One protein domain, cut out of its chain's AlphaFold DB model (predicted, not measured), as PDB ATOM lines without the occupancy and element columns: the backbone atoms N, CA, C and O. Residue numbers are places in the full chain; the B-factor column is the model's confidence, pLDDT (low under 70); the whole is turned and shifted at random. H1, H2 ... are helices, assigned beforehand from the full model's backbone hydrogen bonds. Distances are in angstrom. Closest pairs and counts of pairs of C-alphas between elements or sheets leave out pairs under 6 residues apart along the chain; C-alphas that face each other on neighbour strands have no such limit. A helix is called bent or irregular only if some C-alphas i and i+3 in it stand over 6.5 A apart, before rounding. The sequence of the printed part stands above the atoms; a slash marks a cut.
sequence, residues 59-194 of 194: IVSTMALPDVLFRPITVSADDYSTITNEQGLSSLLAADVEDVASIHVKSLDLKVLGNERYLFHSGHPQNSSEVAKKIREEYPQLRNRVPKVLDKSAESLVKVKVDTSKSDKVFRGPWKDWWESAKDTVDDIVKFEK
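AT A GLANCE: This is residues 59 to 194 of the 194 residues of an uncharacterized protein of Pseudogymnoascus sp. 03VT05 (UniProt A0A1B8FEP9). Little regular structure here: H3, H4 and H6 gather toward one end and H2 and H5 toward the other, with long loops from H2 to H3 and from H4 to H5 and a short link from H5 to H6 running between the two groups. The printed part has 136 residues with six named helices, H1 to H6 in order, holding 52, and no named strand: all helix. It is only just compact, close to loose, with radius of gyration of the C-alphas 17.1 A and spans 50 by 34 by 25 A.

HOW THE PARTS SIT: Start at H6, residues 178 to 192; it only just touches H3, residues 128 to 138, with 3 pairs of C-alphas within 8 A, the closest Val 131 and Trp 179, 7.6 A. H4, residues 140 to 144, touches H3 only at the corner, only just, with 3 such pairs, the closest Arg 136 and Arg 143, 5.3 A. H4 is irregular, C-alphas 141 and 144 being 7.2 A apart, with 0 of 1 O i to N i+4 and 1 of 2 O i to N i+3 pairs within hydrogen-bond range. H2, residues 97 to 106, and H5, residues 165 to 171, are close but not clearly touching, the closest C-alphas Ile 103 and Phe 171, 6.4 A.

IN THESE COORDINATES: Find C-alpha 178 at (123.512, 144.576, 121.329); H6 runs 21.6 A to C-alpha 192 at (102.380, 148.700, 120.303). H1, residues 59 to 62, is apart from the other helices.

THE WHOLE: The printed part has no cut; links H1 to H2, H2 to H3 and H4 to H5 are long. Look for pLDDT under 70 at residues 83 to 94 and 150 to 159, among others.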
ATOM      1  N   ILE A  59     130.413 154.479 130.776       76.31
ATOM      2  CA  ILE A  59     131.623 153.950 130.122       76.31
ATOM      3  C   ILE A  59     132.454 155.039 129.412       76.31
ATOM      4  O   ILE A  59     133.655 154.881 129.231       76.31
ATOM      5  N   VAL A  60     131.873 156.203 129.102       71.69
ATOM      6  CA  VAL A  60     132.630 157.360 128.583       71.69
ATOM      7  C   VAL A  60     133.640 157.903 129.618       71.69
ATOM      8  O   VAL A  60     134.635 158.515 129.243       71.69
ATOM      9  N   SER A  61     133.484 157.584 130.912       69.00
ATOM     10  CA  SER A  61     134.497 157.873 131.949       69.00
ATOM     11  C   SER A  61     135.815 157.101 131.785       69.00
ATOM     12  O   SER A  61     136.778 157.400 132.488       69.00
ATOM     13  N   THR A  62     135.892 156.140 130.857       73.44
ATOM     14  CA  THR A  62     137.069 155.280 130.643       73.44
ATOM     15  C   THR A  62     137.808 155.570 129.331       73.44
ATOM     16  O   THR A  62     138.911 155.069 129.133       73.44
ATOM     17  N   MET A  63     137.237 156.386 128.433       73.75
ATOM     18  CA  MET A  63     137.787 156.644 127.096       73.75
ATOM     19  C   MET A  63     137.473 158.041 126.548       73.75
ATOM     20  O   MET A  63     136.374 158.564 126.732       73.75
ATOM     21  N   ALA A  64     138.420 158.622 125.808       71.50
ATOM     22  CA  ALA A  64     138.238 159.900 125.122       71.50
ATOM     23  C   ALA A  64     137.643 159.705 123.717       71.50
ATOM     24  O   ALA A  64     138.286 159.137 122.830       71.50
ATOM     25  N   LEU A  65     136.414 160.175 123.504       68.12
ATOM     26  CA  LEU A  65     135.739 160.133 122.205       68.12
ATOM     27  C   LEU A  65     135.952 161.455 121.437       68.12
ATOM     28  O   LEU A  65     135.968 162.512 122.064       68.12
ATOM     29  N   PRO A  66     136.099 161.427 120.097       64.06
ATOM     30  CA  PRO A  66     136.074 160.250 119.221       64.06
ATOM     31  C   PRO A  66     137.428 159.520 119.097       64.06
ATOM     32  O   PRO A  66     137.471 158.427 118.538       64.06
ATOM     33  N   ASP A  67     138.526 160.087 119.598       68.12
ATOM     34  CA  ASP A  67     139.898 159.654 119.280       68.12
ATOM     35  C   ASP A  67     140.221 158.198 119.645       68.12
ATOM     36  O   ASP A  67     140.956 157.525 118.920       68.12
ATOM     37  N   VAL A  68     139.679 157.686 120.752       71.00
ATOM     38  CA  VAL A  68     139.833 156.277 121.152       71.00
ATOM     39  C   VAL A  68     139.041 155.343 120.236       71.00
ATOM     40  O   VAL A  68     139.525 154.264 119.895       71.00
ATOM     41  N   LEU A  69     137.855 155.765 119.792       69.81
ATOM     42  CA  LEU A  69     136.878 154.939 119.081       69.81
ATOM     43  C   LEU A  69     137.477 154.267 117.836       69.81
ATOM     44  O   LEU A  69     137.261 153.081 117.591       69.81
ATOM     45  N   PHE A  70     138.266 155.017 117.066       69.38
ATOM     46  CA  PHE A  70     138.836 154.578 115.789       69.38
ATOM     47  C   PHE A  70     140.221 153.913 115.915       69.38
ATOM     48  O   PHE A  70     140.851 153.604 114.898       69.38
ATOM     49  N   ARG A  71     140.714 153.677 117.140       72.25
ATOM     50  CA  ARG A  71     142.037 153.089 117.412       72.25
ATOM     51  C   ARG A  71     141.910 151.635 117.893       72.25
ATOM     52  O   ARG A  71     141.006 151.336 118.666       72.25
ATOM     53  N   PRO A  72     142.815 150.724 117.485       75.44
ATOM     54  CA  PRO A  72     142.791 149.321 117.901       75.44
ATOM     55  C   PRO A  72     143.394 149.149 119.306       75.44
ATOM     56  O   PRO A  72     144.451 148.542 119.465       75.44
ATOM     57  N   ILE A  73     142.751 149.734 120.318       78.50
ATOM     58  CA  ILE A  73     143.157 149.638 121.729       78.50
ATOM     59  C   ILE A  73     142.090 148.922 122.560       78.50
ATOM     60  O   ILE A  73     140.915 148.917 122.196       78.50
ATOM     61  N   THR A  74     142.502 148.328 123.677       82.50
ATOM     62  CA  THR A  74     141.592 147.773 124.688       82.50
ATOM     63  C   THR A  74     141.485 148.755 125.849       82.50
ATOM     64  O   THR A  74     142.507 149.270 126.291       82.50
ATOM     65  N   VAL A  75     140.268 148.993 126.335       83.81
ATOM     66  CA  VAL A  75     139.956 149.848 127.489       83.81
ATOM     67  C   VAL A  75     139.352 148.992 128.608       83.81
ATOM     68  O   VAL A  75     138.599 148.058 128.344       83.81
ATOM     69  N   SER A  76     139.680 149.287 129.860       85.31
ATOM     70  CA  SER A  76     139.458 148.408 131.010       85.31
ATOM     71  C   SER A  76     138.766 149.104 132.191       85.31
ATOM     72  O   SER A  76     138.435 150.293 132.163       85.31
ATOM     73  N   ALA A  77     138.559 148.355 133.277       81.44
ATOM     74  CA  ALA A  77     138.104 148.901 134.554       81.44
ATOM     75  C   ALA A  77     139.132 149.825 135.247       81.44
ATOM     76  O   ALA A  77     138.755 150.489 136.211       81.44
ATOM     77  N   ASP A  78     140.367 149.911 134.745       84.31
ATOM     78  CA  ASP A  78     141.458 150.661 135.378       84.31
ATOM     79  C   ASP A  78     141.807 151.965 134.617       84.31
ATOM     80  O   ASP A  78     142.437 152.860 135.178       84.31
ATOM     81  N   ASP A  79     141.349 152.119 133.366       81.94
ATOM     82  CA  ASP A  79     141.563 153.313 132.526       81.94
ATOM     83  C   ASP A  79     140.671 154.499 132.925       81.94
ATOM     84  O   ASP A  79     139.533 154.311 133.351       81.94
ATOM     85  N   TYR A  80     141.122 155.737 132.720       78.56
ATOM     86  CA  TYR A  80     140.316 156.940 132.976       78.56
ATOM     87  C   TYR A  80     140.341 157.887 131.777       78.56
ATOM     88  O   TYR A  80     141.382 158.108 131.159       78.56
ATOM     89  N   SER A  81     139.181 158.456 131.455       74.69
ATOM     90  CA  SER A  81     139.033 159.431 130.379       74.69
ATOM     91  C   SER A  81     139.605 160.786 130.781       74.69
ATOM     92  O   SER A  81     139.338 161.284 131.873       74.69
ATOM     93  N   THR A  82     140.370 161.400 129.881       75.50
ATOM     94  CA  THR A  82     140.996 162.719 130.072       75.50
ATOM     95  C   THR A  82     140.213 163.846 129.390       75.50
ATOM     96  O   THR A  82     140.797 164.876 129.056       75.50
ATOM     97  N   ILE A  83     138.924 163.634 129.102       66.62
ATOM     98  CA  ILE A  83     138.064 164.629 128.446       66.62
ATOM     99  C   ILE A  83     137.565 165.691 129.429       66.62
ATOM    100  O   ILE A  83     137.414 165.429 130.621       66.62
ATOM    101  N   THR A  84     137.263 166.884 128.920       64.62
ATOM    102  CA  THR A  84     136.542 167.920 129.674       64.62
ATOM    103  C   THR A  84     135.032 167.645 129.674       64.62
ATOM    104  O   THR A  84     134.521 166.962 128.783       64.62
ATOM    105  N   ASN A  85     134.286 168.218 130.629       60.59
ATOM    106  CA  ASN A  85     132.817 168.094 130.676       60.59
ATOM    107  C   ASN A  85     132.154 168.516 129.344       60.59
ATOM    108  O   ASN A  85     131.197 167.889 128.895       60.59
ATOM    109  N   GLU A  86     132.709 169.529 128.672       55.91
ATOM    110  CA  GLU A  86     132.241 170.063 127.383       55.91
ATOM    111  C   GLU A  86     132.335 169.048 126.226       55.91
ATOM    112  O   GLU A  86     131.590 169.141 125.250       55.91
ATOM    113  N   GLN A  87     133.225 168.056 126.330       55.16
ATOM    114  CA  GLN A  87     133.444 167.020 125.314       55.16
ATOM    115  C   GLN A  87     132.526 165.791 125.489       55.16
ATOM    116  O   GLN A  87     132.482 164.927 124.613       55.16
ATOM    117  N   GLY A  88     131.756 165.705 126.581       50.50
ATOM    118  CA  GLY A  88     130.953 164.526 126.948       50.50
ATOM    119  C   GLY A  88     129.715 164.231 126.081       50.50
ATOM    120  O   GLY A  88     128.971 163.300 126.385       50.50
ATOM    121  N   LEU A  89     129.465 164.996 125.013       45.16
ATOM    122  CA  LEU A  89     128.220 164.974 124.226       45.16
ATOM    123  C   LEU A  89     128.164 163.929 123.091       45.16
ATOM    124  O   LEU A  89     127.292 164.006 122.226       45.16
ATOM    125  N   SER A  90     129.051 162.928 123.083       48.12
ATOM    126  CA  SER A  90     128.966 161.796 122.147       48.12
ATOM    127  C   SER A  90     129.090 160.451 122.863       48.12
ATOM    128  O   SER A  90     129.913 160.283 123.758       48.12
ATOM    129  N   SER A  91     128.263 159.481 122.466       49.97
ATOM    130  CA  SER A  91     128.352 158.086 122.908       49.97
ATOM    131  C   SER A  91     127.877 157.151 121.797       49.97
ATOM    132  O   SER A  91     126.905 157.447 121.102       49.97
ATOM    133  N   LEU A  92     128.578 156.029 121.637       54.38
ATOM    134  CA  LEU A  92     128.294 154.958 120.667       54.38
ATOM    135  C   LEU A  92     128.382 153.567 121.328       54.38
ATOM    136  O   LEU A  92     128.630 152.554 120.675       54.38
ATOM    137  N   LEU A  93     128.201 153.521 122.652       63.91
ATOM    138  CA  LEU A  93     128.256 152.305 123.458       63.91
ATOM    139  C   LEU A  93     126.915 152.084 124.155       63.91
ATOM    140  O   LEU A  93     126.406 152.977 124.832       63.91
ATOM    141  N   ALA A  94     126.369 150.882 123.981       65.62
ATOM    142  CA  ALA A  94     125.136 150.430 124.605       65.62
ATOM    143  C   ALA A  94     125.429 149.345 125.652       65.62
ATOM    144  O   ALA A  94     126.401 148.593 125.550       65.62
ATOM    145  N   ALA A  95     124.554 149.261 126.645       79.06
ATOM    146  CA  ALA A  95     124.497 148.189 127.625       79.06
ATOM    147  C   ALA A  95     123.017 147.894 127.874       79.06
ATOM    148  O   ALA A  95     122.236 148.834 128.048       79.06
ATOM    149  N   ASP A  96     122.629 146.621 127.856       86.75
ATOM    150  CA  ASP A  96     121.246 146.236 128.120       86.75
ATOM    151  C   ASP A  96     120.829 146.606 129.556       86.75
ATOM    152  O   ASP A  96     121.598 146.471 130.516       86.75
ATOM    153  N   VAL A  97     119.606 147.117 129.709       87.19
ATOM    154  CA  VAL A  97     119.118 147.643 130.993       87.19
ATOM    155  C   VAL A  97     118.807 146.545 132.014       87.19
ATOM    156  O   VAL A  97     118.906 146.799 133.217       87.19
ATOM    157  N   GLU A  98     118.487 145.330 131.566       88.69
ATOM    158  CA  GLU A  98     118.273 144.163 132.421       88.69
ATOM    159  C   GLU A  98     119.612 143.637 132.947       88.69
ATOM    160  O   GLU A  98     119.734 143.369 134.142       88.69
ATOM    161  N   ASP A  99     120.651 143.596 132.106       89.75
ATOM    162  CA  ASP A  99     122.021 143.261 132.523       89.75
ATOM    163  C   ASP A  99     122.584 144.285 133.514       89.75
ATOM    164  O   ASP A  99     123.127 143.920 134.561       89.75
ATOM    165  N   VAL A 100     122.397 145.581 133.243       89.25
ATOM    166  CA  VAL A 100     122.788 146.662 134.160       89.25
ATOM    167  C   VAL A 100     122.046 146.542 135.498       89.25
ATOM    168  O   VAL A 100     122.667 146.657 136.559       89.25
ATOM    169  N   ALA A 101     120.742 146.251 135.497       88.56
ATOM    170  CA  ALA A 101     119.989 145.976 136.724       88.56
ATOM    171  C   ALA A 101     120.487 144.707 137.445       88.56
ATOM    172  O   ALA A 101     120.643 144.711 138.668       88.56
ATOM    173  N   SER A 102     120.808 143.650 136.697       90.19
ATOM    174  CA  SER A 102     121.366 142.389 137.195       90.19
ATOM    175  C   SER A 102     122.704 142.612 137.905       90.19
ATOM    176  O   SER A 102     122.896 142.126 139.019       90.19
ATOM    177  N   ILE A 103     123.604 143.422 137.336       90.94
ATOM    178  CA  ILE A 103     124.880 143.808 137.958       90.94
ATOM    179  C   ILE A 103     124.645 144.618 139.242       90.94
ATOM    180  O   ILE A 103     125.263 144.315 140.266       90.94
ATOM    181  N   HIS A 104     123.723 145.588 139.245       89.94
ATOM    182  CA  HIS A 104     123.378 146.352 140.454       89.94
ATOM    183  C   HIS A 104     122.814 145.469 141.582       89.94
ATOM    184  O   HIS A 104     123.160 145.673 142.741       89.94
ATOM    185  N   VAL A 105     121.989 144.464 141.271       89.88
ATOM    186  CA  VAL A 105     121.458 143.535 142.285       89.88
ATOM    187  C   VAL A 105     122.532 142.549 142.754       89.88
ATOM    188  O   VAL A 105     122.707 142.362 143.958       89.88
ATOM    189  N   LYS A 106     123.297 141.942 141.838       90.94
ATOM    190  CA  LYS A 106     124.368 140.981 142.169       90.94
ATOM    191  C   LYS A 106     125.476 141.616 143.016       90.94
ATOM    192  O   LYS A 106     125.992 140.972 143.926       90.94
ATOM    193  N   SER A 107     125.813 142.883 142.768       91.38
ATOM    194  CA  SER A 107     126.812 143.626 143.551       91.38
ATOM    195  C   SER A 107     126.375 143.963 144.984       91.38
ATOM    196  O   SER A 107     127.211 144.426 145.757       91.38
ATOM    197  N   LEU A 108     125.141 143.657 145.408       89.19
ATOM    198  CA  LEU A 108     124.734 143.736 146.820       89.19
ATOM    199  C   LEU A 108     125.232 142.554 147.678       89.19
ATOM    200  O   LEU A 108     125.329 142.706 148.896       89.19
ATOM    201  N   ASP A 109     125.586 141.397 147.099       90.50
ATOM    202  CA  ASP A 109     126.154 140.282 147.876       90.50
ATOM    203  C   ASP A 109     127.537 140.675 148.415       90.50
ATOM    204  O   ASP A 109     128.462 140.945 147.646       90.50
ATOM    205  N   LEU A 110     127.705 140.675 149.741       88.31
ATOM    206  CA  LEU A 110     128.948 141.086 150.404       88.31
ATOM    207  C   LEU A 110     130.175 140.226 150.039       88.31
ATOM    208  O   LEU A 110     131.296 140.631 150.334       88.31
ATOM    209  N   LYS A 111     129.987 139.081 149.361       91.38
ATOM    210  CA  LYS A 111     131.066 138.287 148.740       91.38
ATOM    211  C   LYS A 111     131.680 138.951 147.500       91.38
ATOM    212  O   LYS A 111     132.825 138.660 147.169       91.38
ATOM    213  N   VAL A 112     130.937 139.817 146.804       92.69
ATOM    214  CA  VAL A 112     131.497 140.713 145.782       92.69
ATOM    215  C   VAL A 112     132.382 141.729 146.498       92.69
ATOM    216  O   VAL A 112     131.967 142.309 147.504       92.69
ATOM    217  N   LEU A 113     133.602 141.925 145.999       91.31
ATOM    218  CA  LEU A 113     134.579 142.822 146.607       91.31
ATOM    219  C   LEU A 113     134.103 144.282 146.531       91.31
ATOM    220  O   LEU A 113     133.604 144.741 145.505       91.31
ATOM    221  N   GLY A 114     134.233 144.999 147.648       89.44
ATOM    222  CA  GLY A 114     134.026 146.448 147.705       89.44
ATOM    223  C   GLY A 114     135.277 147.210 147.268       89.44
ATOM    224  O   GLY A 114     136.360 146.635 147.208       89.44
ATOM    225  N   ASN A 115     135.127 148.510 147.000       89.38
ATOM    226  CA  ASN A 115     136.183 149.405 146.497       89.38
ATOM    227  C   ASN A 115     136.763 149.000 145.123       89.38
ATOM    228  O   ASN A 115     137.796 149.515 144.707       89.38
ATOM    229  N   GLU A 116     136.074 148.111 144.404       92.06
ATOM    230  CA  GLU A 116     136.431 147.650 143.065       92.06
ATOM    231  C   GLU A 116     135.617 148.374 141.990       92.06
ATOM    232  O   GLU A 116     134.388 148.458 142.077       92.06
ATOM    233  N   ARG A 117     136.283 148.826 140.922       89.94
ATOM    234  CA  ARG A 117     135.604 149.242 139.689       89.94
ATOM    235  C   ARG A 117     135.364 148.032 138.786       89.94
ATOM    236  O   ARG A 117     136.254 147.201 138.593       89.94
ATOM    237  N   TYR A 118     134.174 147.976 138.201       90.56
ATOM    238  CA  TYR A 118     133.743 146.978 137.223       90.56
ATOM    239  C   TYR A 118     133.323 147.687 135.931       90.56
ATOM    240  O   TYR A 118     132.799 148.799 135.990       90.56
ATOM    241  N   LEU A 119     133.563 147.066 134.773       88.12
ATOM    242  CA  LEU A 119     133.226 147.632 133.463       88.12
ATOM    243  C   LEU A 119     132.422 146.633 132.625       88.12
ATOM    244  O   LEU A 119     132.709 145.437 132.637       88.12
ATOM    245  N   PHE A 120     131.399 147.124 131.930       85.62
ATOM    246  CA  PHE A 120     130.447 146.319 131.168       85.62
ATOM    247  C   PHE A 120     129.929 147.099 129.949       85.62
ATOM    248  O   PHE A 120     129.800 148.323 130.005       85.62
ATOM    249  N   HIS A 121     129.634 146.380 128.866       80.38
ATOM    250  CA  HIS A 121     128.864 146.823 127.703       80.38
ATOM    251  C   HIS A 121     128.280 145.589 126.992       80.38
ATOM    252  O   HIS A 121     128.792 144.482 127.168       80.38
ATOM    253  N   SER A 122     127.255 145.775 126.161       76.12
ATOM    254  CA  SER A 122     126.678 144.688 125.358       76.12
ATOM    255  C   SER A 122     127.421 144.518 124.026       76.12
ATOM    256  O   SER A 122     127.660 145.496 123.315       76.12
ATOM    257  N   GLY A 123     127.748 143.273 123.664       73.62
ATOM    258  CA  GLY A 123     128.230 142.893 122.327       73.62
ATOM    259  C   GLY A 123     129.518 143.596 121.873       73.62
ATOM    260  O   GLY A 123     130.518 143.605 122.585       73.62
ATOM    261  N   HIS A 124     129.512 144.178 120.667       69.75
ATOM    262  CA  HIS A 124     130.561 145.087 120.177       69.75
ATOM    263  C   HIS A 124     130.081 146.555 120.173       69.75
ATOM    264  O   HIS A 124     128.880 146.804 120.271       69.75
ATOM    265  N   PRO A 125     130.973 147.556 120.054       64.50
ATOM    266  CA  PRO A 125     130.572 148.951 119.852       64.50
ATOM    267  C   PRO A 125     129.801 149.168 118.541       64.50
ATOM    268  O   PRO A 125     130.294 148.828 117.462       64.50
ATOM    269  N   GLN A 126     128.612 149.769 118.625       66.69
ATOM    270  CA  GLN A 126     127.697 149.896 117.488       66.69
ATOM    271  C   GLN A 126     127.810 151.224 116.745       66.69
ATOM    272  O   GLN A 126     128.224 152.250 117.278       66.69
ATOM    273  N   ASN A 127     127.334 151.208 115.502       70.31
ATOM    274  CA  ASN A 127     126.978 152.404 114.753       70.31
ATOM    275  C   ASN A 127     125.520 152.300 114.272       70.31
ATOM    276  O   ASN A 127     124.972 151.208 114.115       70.31
ATOM    277  N   SER A 128     124.880 153.441 114.018       73.75
ATOM    278  CA  SER A 128     123.466 153.491 113.626       73.75
ATOM    279  C   SER A 128     123.172 152.851 112.261       73.75
ATOM    280  O   SER A 128     122.033 152.440 112.031       73.75
ATOM    281  N   SER A 129     124.166 152.701 111.376       77.06
ATOM    282  CA  SER A 129     124.005 151.993 110.100       77.06
ATOM    283  C   SER A 129     123.847 150.485 110.290       77.06
ATOM    284  O   SER A 129     123.003 149.889 109.628       77.06
ATOM    285  N   GLU A 130     124.614 149.854 111.185       77.94
ATOM    286  CA  GLU A 130     124.497 148.411 111.465       77.94
ATOM    287  C   GLU A 130     123.123 148.068 112.056       77.94
ATOM    288  O   GLU A 130     122.468 147.130 111.595       77.94
ATOM    289  N   VAL A 131     122.629 148.903 112.978       81.62
ATOM    290  CA  VAL A 131     121.263 148.815 113.518       81.62
ATOM    291  C   VAL A 131     120.221 148.995 112.402       81.62
ATOM    292  O   VAL A 131     119.362 148.136 112.202       81.62
ATOM    293  N   ALA A 132     120.310 150.078 111.619       85.69
ATOM    294  CA  ALA A 132     119.358 150.367 110.544       85.69
ATOM    295  C   ALA A 132     119.355 149.296 109.439       85.69
ATOM    296  O   ALA A 132     118.301 149.004 108.868       85.69
ATOM    297  N   LYS A 133     120.509 148.683 109.149       87.19
ATOM    298  CA  LYS A 133     120.635 147.561 108.216       87.19
ATOM    299  C   LYS A 133     119.879 146.338 108.734       87.19
ATOM    300  O   LYS A 133     118.950 145.902 108.053       87.19
ATOM    301  N   LYS A 134     120.194 145.849 109.942       89.62
ATOM    302  CA  LYS A 134     119.533 144.661 110.513       89.62
ATOM    303  C   LYS A 134     118.020 144.834 110.636       89.62
ATOM    304  O   LYS A 134     117.278 143.939 110.241       89.62
ATOM    305  N   ILE A 135     117.537 146.004 111.075       92.50
ATOM    306  CA  ILE A 135     116.088 146.260 111.141       92.50
ATOM    307  C   ILE A 135     115.456 146.176 109.743       92.50
ATOM    308  O   ILE A 135     114.397 145.583 109.576       92.50
ATOM    309  N   ARG A 136     116.096 146.710 108.696       92.62
ATOM    310  CA  ARG A 136     115.570 146.604 107.321       92.62
ATOM    311  C   ARG A 136     115.648 145.187 106.750       92.62
ATOM    312  O   ARG A 136     114.891 144.878 105.826       92.62
ATOM    313  N   GLU A 137     116.539 144.346 107.254       92.62
ATOM    314  CA  GLU A 137     116.658 142.937 106.876       92.62
ATOM    315  C   GLU A 137     115.561 142.102 107.556       92.62
ATOM    316  O   GLU A 137     114.733 141.532 106.840       92.62
ATOM    317  N   GLU A 138     115.479 142.120 108.892       95.50
ATOM    318  CA  GLU A 138     114.535 141.313 109.690       95.50
ATOM    319  C   GLU A 138     113.094 141.867 109.743       95.50
ATOM    320  O   GLU A 138     112.156 141.086 109.895       95.50
ATOM    321  N   TYR A 139     112.879 143.177 109.543       95.25
ATOM    322  CA  TYR A 139     111.561 143.833 109.624       95.25
ATOM    323  C   TYR A 139     111.158 144.506 108.296       95.25
ATOM    324  O   TYR A 139     111.206 145.739 108.171       95.25
ATOM    325  N   PRO A 140     110.721 143.742 107.270       93.94
ATOM    326  CA  PRO A 140     110.328 144.288 105.970       93.94
ATOM    327  C   PRO A 140     109.292 145.420 106.026       93.94
ATOM    328  O   PRO A 140     109.371 146.357 105.232       93.94
ATOM    329  N   GLN A 141     108.366 145.380 106.985       93.50
ATOM    330  CA  GLN A 141     107.345 146.405 107.217       93.50
ATOM    331  C   GLN A 141     107.925 147.768 107.638       93.50
ATOM    332  O   GLN A 141     107.334 148.805 107.346       93.50
ATOM    333  N   LEU A 142     109.111 147.797 108.256       94.00
ATOM    334  CA  LEU A 142     109.778 149.030 108.685       94.00
ATOM    335  C   LEU A 142     110.646 149.669 107.582       94.00
ATOM    336  O   LEU A 142     111.156 150.778 107.760       94.00
ATOM    337  N   ARG A 143     110.772 149.040 106.401       93.19
ATOM    338  CA  ARG A 143     111.610 149.512 105.273       93.19
ATOM    339  C   ARG A 143     111.220 150.875 104.689       93.19
ATOM    340  O   ARG A 143     112.026 151.440 103.946       93.19
ATOM    341  N   ASN A 144     110.041 151.398 105.018       92.38
ATOM    342  CA  ASN A 144     109.589 152.734 104.612       92.38
ATOM    343  C   ASN A 144     109.811 153.809 105.695       92.38
ATOM    344  O   ASN A 144     109.595 154.985 105.424       92.38
ATOM    345  N   ARG A 145     110.235 153.418 106.907       90.12
ATOM    346  CA  ARG A 145     110.427 154.304 108.072       90.12
ATOM    347  C   ARG A 145     111.883 154.364 108.537       90.12
ATOM    348  O   ARG A 145     112.366 155.432 108.888       90.12
ATOM    349  N   VAL A 146     112.598 153.239 108.492       90.50
ATOM    350  CA  VAL A 146     114.036 153.176 108.800       90.50
ATOM    351  C   VAL A 146     114.845 153.661 107.587       90.50
ATOM    352  O   VAL A 146     114.629 153.130 106.492       90.50
ATOM    353  N   PRO A 147     115.784 154.619 107.725       86.31
ATOM    354  CA  PRO A 147     116.590 155.126 106.610       86.31
ATOM    355  C   PRO A 147     117.328 154.031 105.829       86.31
ATOM    356  O   PRO A 147     117.762 153.027 106.392       86.31
ATOM    357  N   LYS A 148     117.502 154.219 104.514       85.75
ATOM    358  CA  LYS A 148     118.392 153.358 103.719       85.75
ATOM    359  C   LYS A 148     119.846 153.655 104.090       85.75
ATOM    360  O   LYS A 148     120.278 154.799 103.993       85.75
ATOM    361  N   VAL A 149     120.588 152.614 104.451       75.31
ATOM    362  CA  VAL A 149     122.049 152.659 104.593       75.31
ATOM    363  C   VAL A 149     122.681 152.734 103.198       75.31
ATOM    364  O   VAL A 149     122.178 152.111 102.264       75.31
ATOM    365  N   LEU A 150     123.763 153.502 103.052       67.50
ATOM    366  CA  LEU A 150     124.605 153.510 101.851       67.50
ATOM    367  C   LEU A 150     125.785 152.561 102.086       67.50
ATOM    368  O   LEU A 150     126.378 152.598 103.159       67.50
ATOM    369  N   ASP A 151     126.168 151.741 101.105       58.94
ATOM    370  CA  ASP A 151     127.102 150.619 101.333       58.94
ATOM    371  C   ASP A 151     128.456 151.030 101.947       58.94
ATOM    372  O   ASP A 151     129.050 150.282 102.718       58.94
ATOM    373  N   LYS A 152     128.914 152.263 101.685       53.69
ATOM    374  CA  LYS A 152     130.150 152.835 102.253       53.69
ATOM    375  C   LYS A 152     130.073 153.211 103.743       53.69
ATOM    376  O   LYS A 152     131.071 153.674 104.283       53.69
ATOM    377  N   SER A 153     128.922 153.057 104.398       51.22
ATOM    378  CA  SER A 153     128.731 153.341 105.829       51.22
ATOM    379  C   SER A 153     128.336 152.104 106.647       51.22
ATOM    380  O   SER A 153     127.844 152.263 107.761       51.22
ATOM    381  N   ALA A 154     128.494 150.898 106.088       49.09
ATOM    382  CA  ALA A 154     128.012 149.643 106.671       49.09
ATOM    383  C   ALA A 154     129.059 148.837 107.469       49.09
ATOM    384  O   ALA A 154     128.685 147.850 108.096       49.09
ATOM    385  N   GLU A 155     130.337 149.231 107.449       52.56
ATOM    386  CA  GLU A 155     131.371 148.692 108.343       52.56
ATOM    387  C   GLU A 155     131.552 149.622 109.548       52.56
ATOM    388  O   GLU A 155     131.805 150.820 109.372       52.56
ATOM    389  N   SER A 156     131.481 149.093 110.773       55.47
ATOM    390  CA  SER A 156     131.864 149.848 111.965       55.47
ATOM    391  C   SER A 156     133.324 150.282 111.874       55.47
ATOM    392  O   SER A 156     134.253 149.478 111.958       55.47
ATOM    393  N   LEU A 157     133.539 151.594 111.770       58.62
ATOM    394  CA  LEU A 157     134.865 152.195 111.911       58.62
ATOM    395  C   LEU A 157     135.425 152.033 113.336       58.62
ATOM    396  O   LEU A 157     136.611 152.295 113.553       58.62
ATOM    397  N   VAL A 158     134.589 151.623 114.298       63.72
ATOM    398  CA  VAL A 158     134.960 151.451 115.700       63.72
ATOM    399  C   VAL A 158     135.906 150.261 115.864       63.72
ATOM    400  O   VAL A 158     135.581 149.130 115.515       63.72
ATOM    401  N   LYS A 159     137.094 150.529 116.411       66.81
ATOM    402  CA  LYS A 159     138.184 149.556 116.602       66.81
ATOM    403  C   LYS A 159     138.574 149.369 118.067       66.81
ATOM    404  O   LYS A 159     139.341 148.451 118.361       66.81
ATOM    405  N   VAL A 160     138.045 150.201 118.969       71.25
ATOM    406  CA  VAL A 160     138.222 150.024 120.413       71.25
ATOM    407  C   VAL A 160     137.554 148.727 120.878       71.25
ATOM    408  O   VAL A 160     136.447 148.387 120.459       71.25
ATOM    409  N   LYS A 161     138.234 148.005 121.768       75.69
ATOM    410  CA  LYS A 161     137.684 146.890 122.543       75.69
ATOM    411  C   LYS A 161     137.551 147.306 123.999       75.69
ATOM    412  O   LYS A 161     138.293 148.165 124.468       75.69
ATOM    413  N   VAL A 162     136.651 146.662 124.727       79.06
ATOM    414  CA  VAL A 162     136.502 146.853 126.170       79.06
ATOM    415  C   VAL A 162     136.697 145.504 126.863       79.06
ATOM    416  O   VAL A 162     136.201 144.487 126.389       79.06
ATOM    417  N   ASP A 163     137.471 145.480 127.949       85.38
ATOM    418  CA  ASP A 163     137.698 144.282 128.763       85.38
ATOM    419  C   ASP A 163     136.631 144.182 129.861       85.38
ATOM    420  O   ASP A 163     136.688 144.860 130.892       85.38
ATOM    421  N   THR A 164     135.648 143.315 129.631       87.00
ATOM    422  CA  THR A 164     134.592 142.960 130.586       87.00
ATOM    423  C   THR A 164     135.007 141.847 131.550       87.00
ATOM    424  O   THR A 164     134.289 141.568 132.510       87.00
ATOM    425  N   SER A 165     136.172 141.216 131.368       89.06
ATOM    426  CA  SER A 165     136.482 139.904 131.953       89.06
ATOM    427  C   SER A 165     136.513 139.886 133.482       89.06
ATOM    428  O   SER A 165     136.340 138.828 134.086       89.06
ATOM    429  N   LYS A 166     136.727 141.038 134.130       91.12
ATOM    430  CA  LYS A 166     136.593 141.224 135.587       91.12
ATOM    431  C   LYS A 166     135.129 141.091 136.032       91.12
ATOM    432  O   LYS A 166     134.832 140.348 136.966       91.12
ATOM    433  N   SER A 167     134.224 141.761 135.323       91.00
ATOM    434  CA  SER A 167     132.772 141.716 135.524       91.00
ATOM    435  C   SER A 167     132.205 140.337 135.187       91.00
ATOM    436  O   SER A 167     131.415 139.799 135.958       91.00
ATOM    437  N   ASP A 168     132.673 139.718 134.101       90.12
ATOM    438  CA  ASP A 168     132.215 138.400 133.642       90.12
ATOM    439  C   ASP A 168     132.491 137.307 134.685       90.12
ATOM    440  O   ASP A 168     131.615 136.501 135.001       90.12
ATOM    441  N   LYS A 169     133.693 137.315 135.282       90.81
ATOM    442  CA  LYS A 169     134.104 136.374 136.342       90.81
ATOM    443  C   LYS A 169     133.282 136.539 137.625       90.81
ATOM    444  O   LYS A 169     132.967 135.543 138.279       90.81
ATOM    445  N   VAL A 170     132.960 137.780 138.000       93.25
ATOM    446  CA  VAL A 170     132.293 138.107 139.273       93.25
ATOM    447  C   VAL A 170     130.776 137.967 139.174       93.25
ATOM    448  O   VAL A 170     130.169 137.277 139.992       93.25
ATOM    449  N   PHE A 171     130.159 138.576 138.163       91.75
ATOM    450  CA  PHE A 171     128.704 138.631 138.013       91.75
ATOM    451  C   PHE A 171     128.127 137.507 137.149       91.75
ATOM    452  O   PHE A 171     126.908 137.332 137.154       91.75
ATOM    453  N   ARG A 172     128.981 136.727 136.472       79.25
ATOM    454  CA  ARG A 172     128.637 135.530 135.687       79.25
ATOM    455  C   ARG A 172     127.588 135.816 134.611       79.25
ATOM    456  O   ARG A 172     126.390 135.640 134.835       79.25
ATOM    457  N   GLY A 173     128.084 136.247 133.450       65.38
ATOM    458  CA  GLY A 173     127.317 136.260 132.203       65.38
ATOM    459  C   GLY A 173     126.861 134.846 131.777       65.38
ATOM    460  O   GLY A 173     127.222 133.861 132.432       65.38
ATOM    461  N   PRO A 174     126.088 134.705 130.687       72.12
ATOM    462  CA  PRO A 174     126.035 135.601 129.532       72.12
ATOM    463  C   PRO A 174     125.369 136.954 129.786       72.12
ATOM    464  O   PRO A 174     124.621 137.127 130.742       72.12
ATOM    465  N   TRP A 175     125.679 137.878 128.882       84.06
ATOM    466  CA  TRP A 175     125.074 139.197 128.742       84.06
ATOM    467  C   TRP A 175     124.326 139.239 127.410       84.06
ATOM    468  O   TRP A 175     124.741 138.560 126.464       84.06
ATOM    469  N   LYS A 176     123.262 140.032 127.325       87.06
ATOM    470  CA  LYS A 176     122.470 140.208 126.110       87.06
ATOM    471  C   LYS A 176     123.315 140.900 125.035       87.06
ATOM    472  O   LYS A 176     123.979 141.911 125.304       87.06
ATOM    473  N   ASP A 177     123.306 140.364 123.813       85.31
ATOM    474  CA  ASP A 177     123.985 141.023 122.692       85.31
ATOM    475  C   ASP A 177     123.307 142.361 122.362       85.31
ATOM    476  O   ASP A 177     122.109 142.550 122.587       85.31
ATOM    477  N   TRP A 178     124.061 143.294 121.773       81.81
ATOM    478  CA  TRP A 178     123.512 144.576 121.329       81.81
ATOM    479  C   TRP A 178     122.303 144.397 120.403       81.81
ATOM    480  O   TRP A 178     121.382 145.211 120.447       81.81
ATOM    481  N   TRP A 179     122.299 143.357 119.556       86.81
ATOM    482  CA  TRP A 179     121.210 143.147 118.613       86.81
ATOM    483  C   TRP A 179     119.996 142.543 119.282       86.81
ATOM    484  O   TRP A 179     118.894 142.938 118.949       86.81
ATOM    485  N   GLU A 180     120.185 141.641 120.235       89.06
ATOM    486  CA  GLU A 180     119.098 141.058 121.019       89.06
ATOM    487  C   GLU A 180     118.393 142.162 121.839       89.06
ATOM    488  O   GLU A 180     117.183 142.330 121.721       89.06
ATOM    489  N   SER A 181     119.151 143.048 122.501       88.12
ATOM    490  CA  SER A 181     118.614 144.228 123.211       88.12
ATOM    491  C   SER A 181     117.919 145.246 122.283       88.12
ATOM    492  O   SER A 181     116.817 145.736 122.559       88.12
ATOM    493  N   ALA A 182     118.522 145.547 121.125       87.69
ATOM    494  CA  ALA A 182     117.907 146.421 120.124       87.69
ATOM    495  C   ALA A 182     116.663 145.786 119.476       87.69
ATOM    496  O   ALA A 182     115.732 146.500 119.101       87.69
ATOM    497  N   LYS A 183     116.636 144.457 119.352       91.00
ATOM    498  CA  LYS A 183     115.538 143.690 118.772       91.00
ATOM    499  C   LYS A 183     114.322 143.673 119.685       91.00
ATOM    500  O   LYS A 183     113.247 143.995 119.193       91.00
ATOM    501  N   ASP A 184     114.498 143.430 120.986       91.75
ATOM    502  CA  ASP A 184     113.421 143.534 121.984       91.75
ATOM    503  C   ASP A 184     112.695 144.889 121.865       91.75
ATOM    504  O   ASP A 184     111.468 144.961 121.781       91.75
ATOM    505  N   THR A 185     113.472 145.973 121.739       90.62
ATOM    506  CA  THR A 185     112.956 147.340 121.551       90.62
ATOM    507  C   THR A 185     112.151 147.496 120.251       90.62
ATOM    508  O   THR A 185     111.119 148.167 120.228       90.62
ATOM    509  N   VAL A 186     112.602 146.889 119.149       92.81
ATOM    510  CA  VAL A 186     111.931 146.961 117.836       92.81
ATOM    511  C   VAL A 186     110.677 146.082 117.790       92.81
ATOM    512  O   VAL A 186     109.672 146.503 117.212       92.81
ATOM    513  N   ASP A 187     110.703 144.906 118.416       94.94
ATOM    514  CA  ASP A 187     109.544 144.020 118.547       94.94
ATOM    515  C   ASP A 187     108.433 144.680 119.374       94.94
ATOM    516  O   ASP A 187     107.272 144.639 118.957       94.94
ATOM    517  N   ASP A 188     108.766 145.373 120.471       93.19
ATOM    518  CA  ASP A 188     107.784 146.143 121.245       93.19
ATOM    519  C   ASP A 188     107.198 147.317 120.442       93.19
ATOM    520  O   ASP A 188     105.976 147.477 120.417       93.19
ATOM    521  N   ILE A 189     108.003 148.083 119.694       91.50
ATOM    522  CA  ILE A 189     107.483 149.132 118.789       91.50
ATOM    523  C   ILE A 189     106.496 148.528 117.769       91.50
ATOM    524  O   ILE A 189     105.365 148.990 117.637       91.50
ATOM    525  N   VAL A 190     106.872 147.432 117.102       93.12
ATOM    526  CA  VAL A 190     106.043 146.726 116.099       93.12
ATOM    527  C   VAL A 190     104.791 146.060 116.704       93.12
ATOM    528  O   VAL A 190     103.883 145.646 115.971       93.12
ATOM    529  N   LYS A 191     104.731 145.927 118.028       94.31
ATOM    530  CA  LYS A 191     103.623 145.358 118.805       94.31
ATOM    531  C   LYS A 191     102.674 146.435 119.337       94.31
ATOM    532  O   LYS A 191     101.471 146.203 119.299       94.31
ATOM    533  N   PHE A 192     103.184 147.585 119.783       92.06
ATOM    534  CA  PHE A 192     102.380 148.700 120.303       92.06
ATOM    535  C   PHE A 192     101.814 149.635 119.217       92.06
ATOM    536  O   PHE A 192     100.889 150.391 119.493       92.06
ATOM    537  N   GLU A 193     102.320 149.577 117.982       84.06
ATOM    538  CA  GLU A 193     101.803 150.341 116.829       84.06
ATOM    539  C   GLU A 193     100.681 149.619 116.041       84.06
ATOM    540  O   GLU A 193     100.498 149.879 114.848       84.06
ATOM    541  N   LYS A 194      99.953 148.687 116.674       62.03
ATOM    542  CA  LYS A 194      98.877 147.872 116.073       62.03
ATOM    543  C   LYS A 194      97.555 148.019 116.820       62.03
ATOM    544  O   LYS A 194      96.528 148.057 116.112       62.03
TER     545      LYS A 194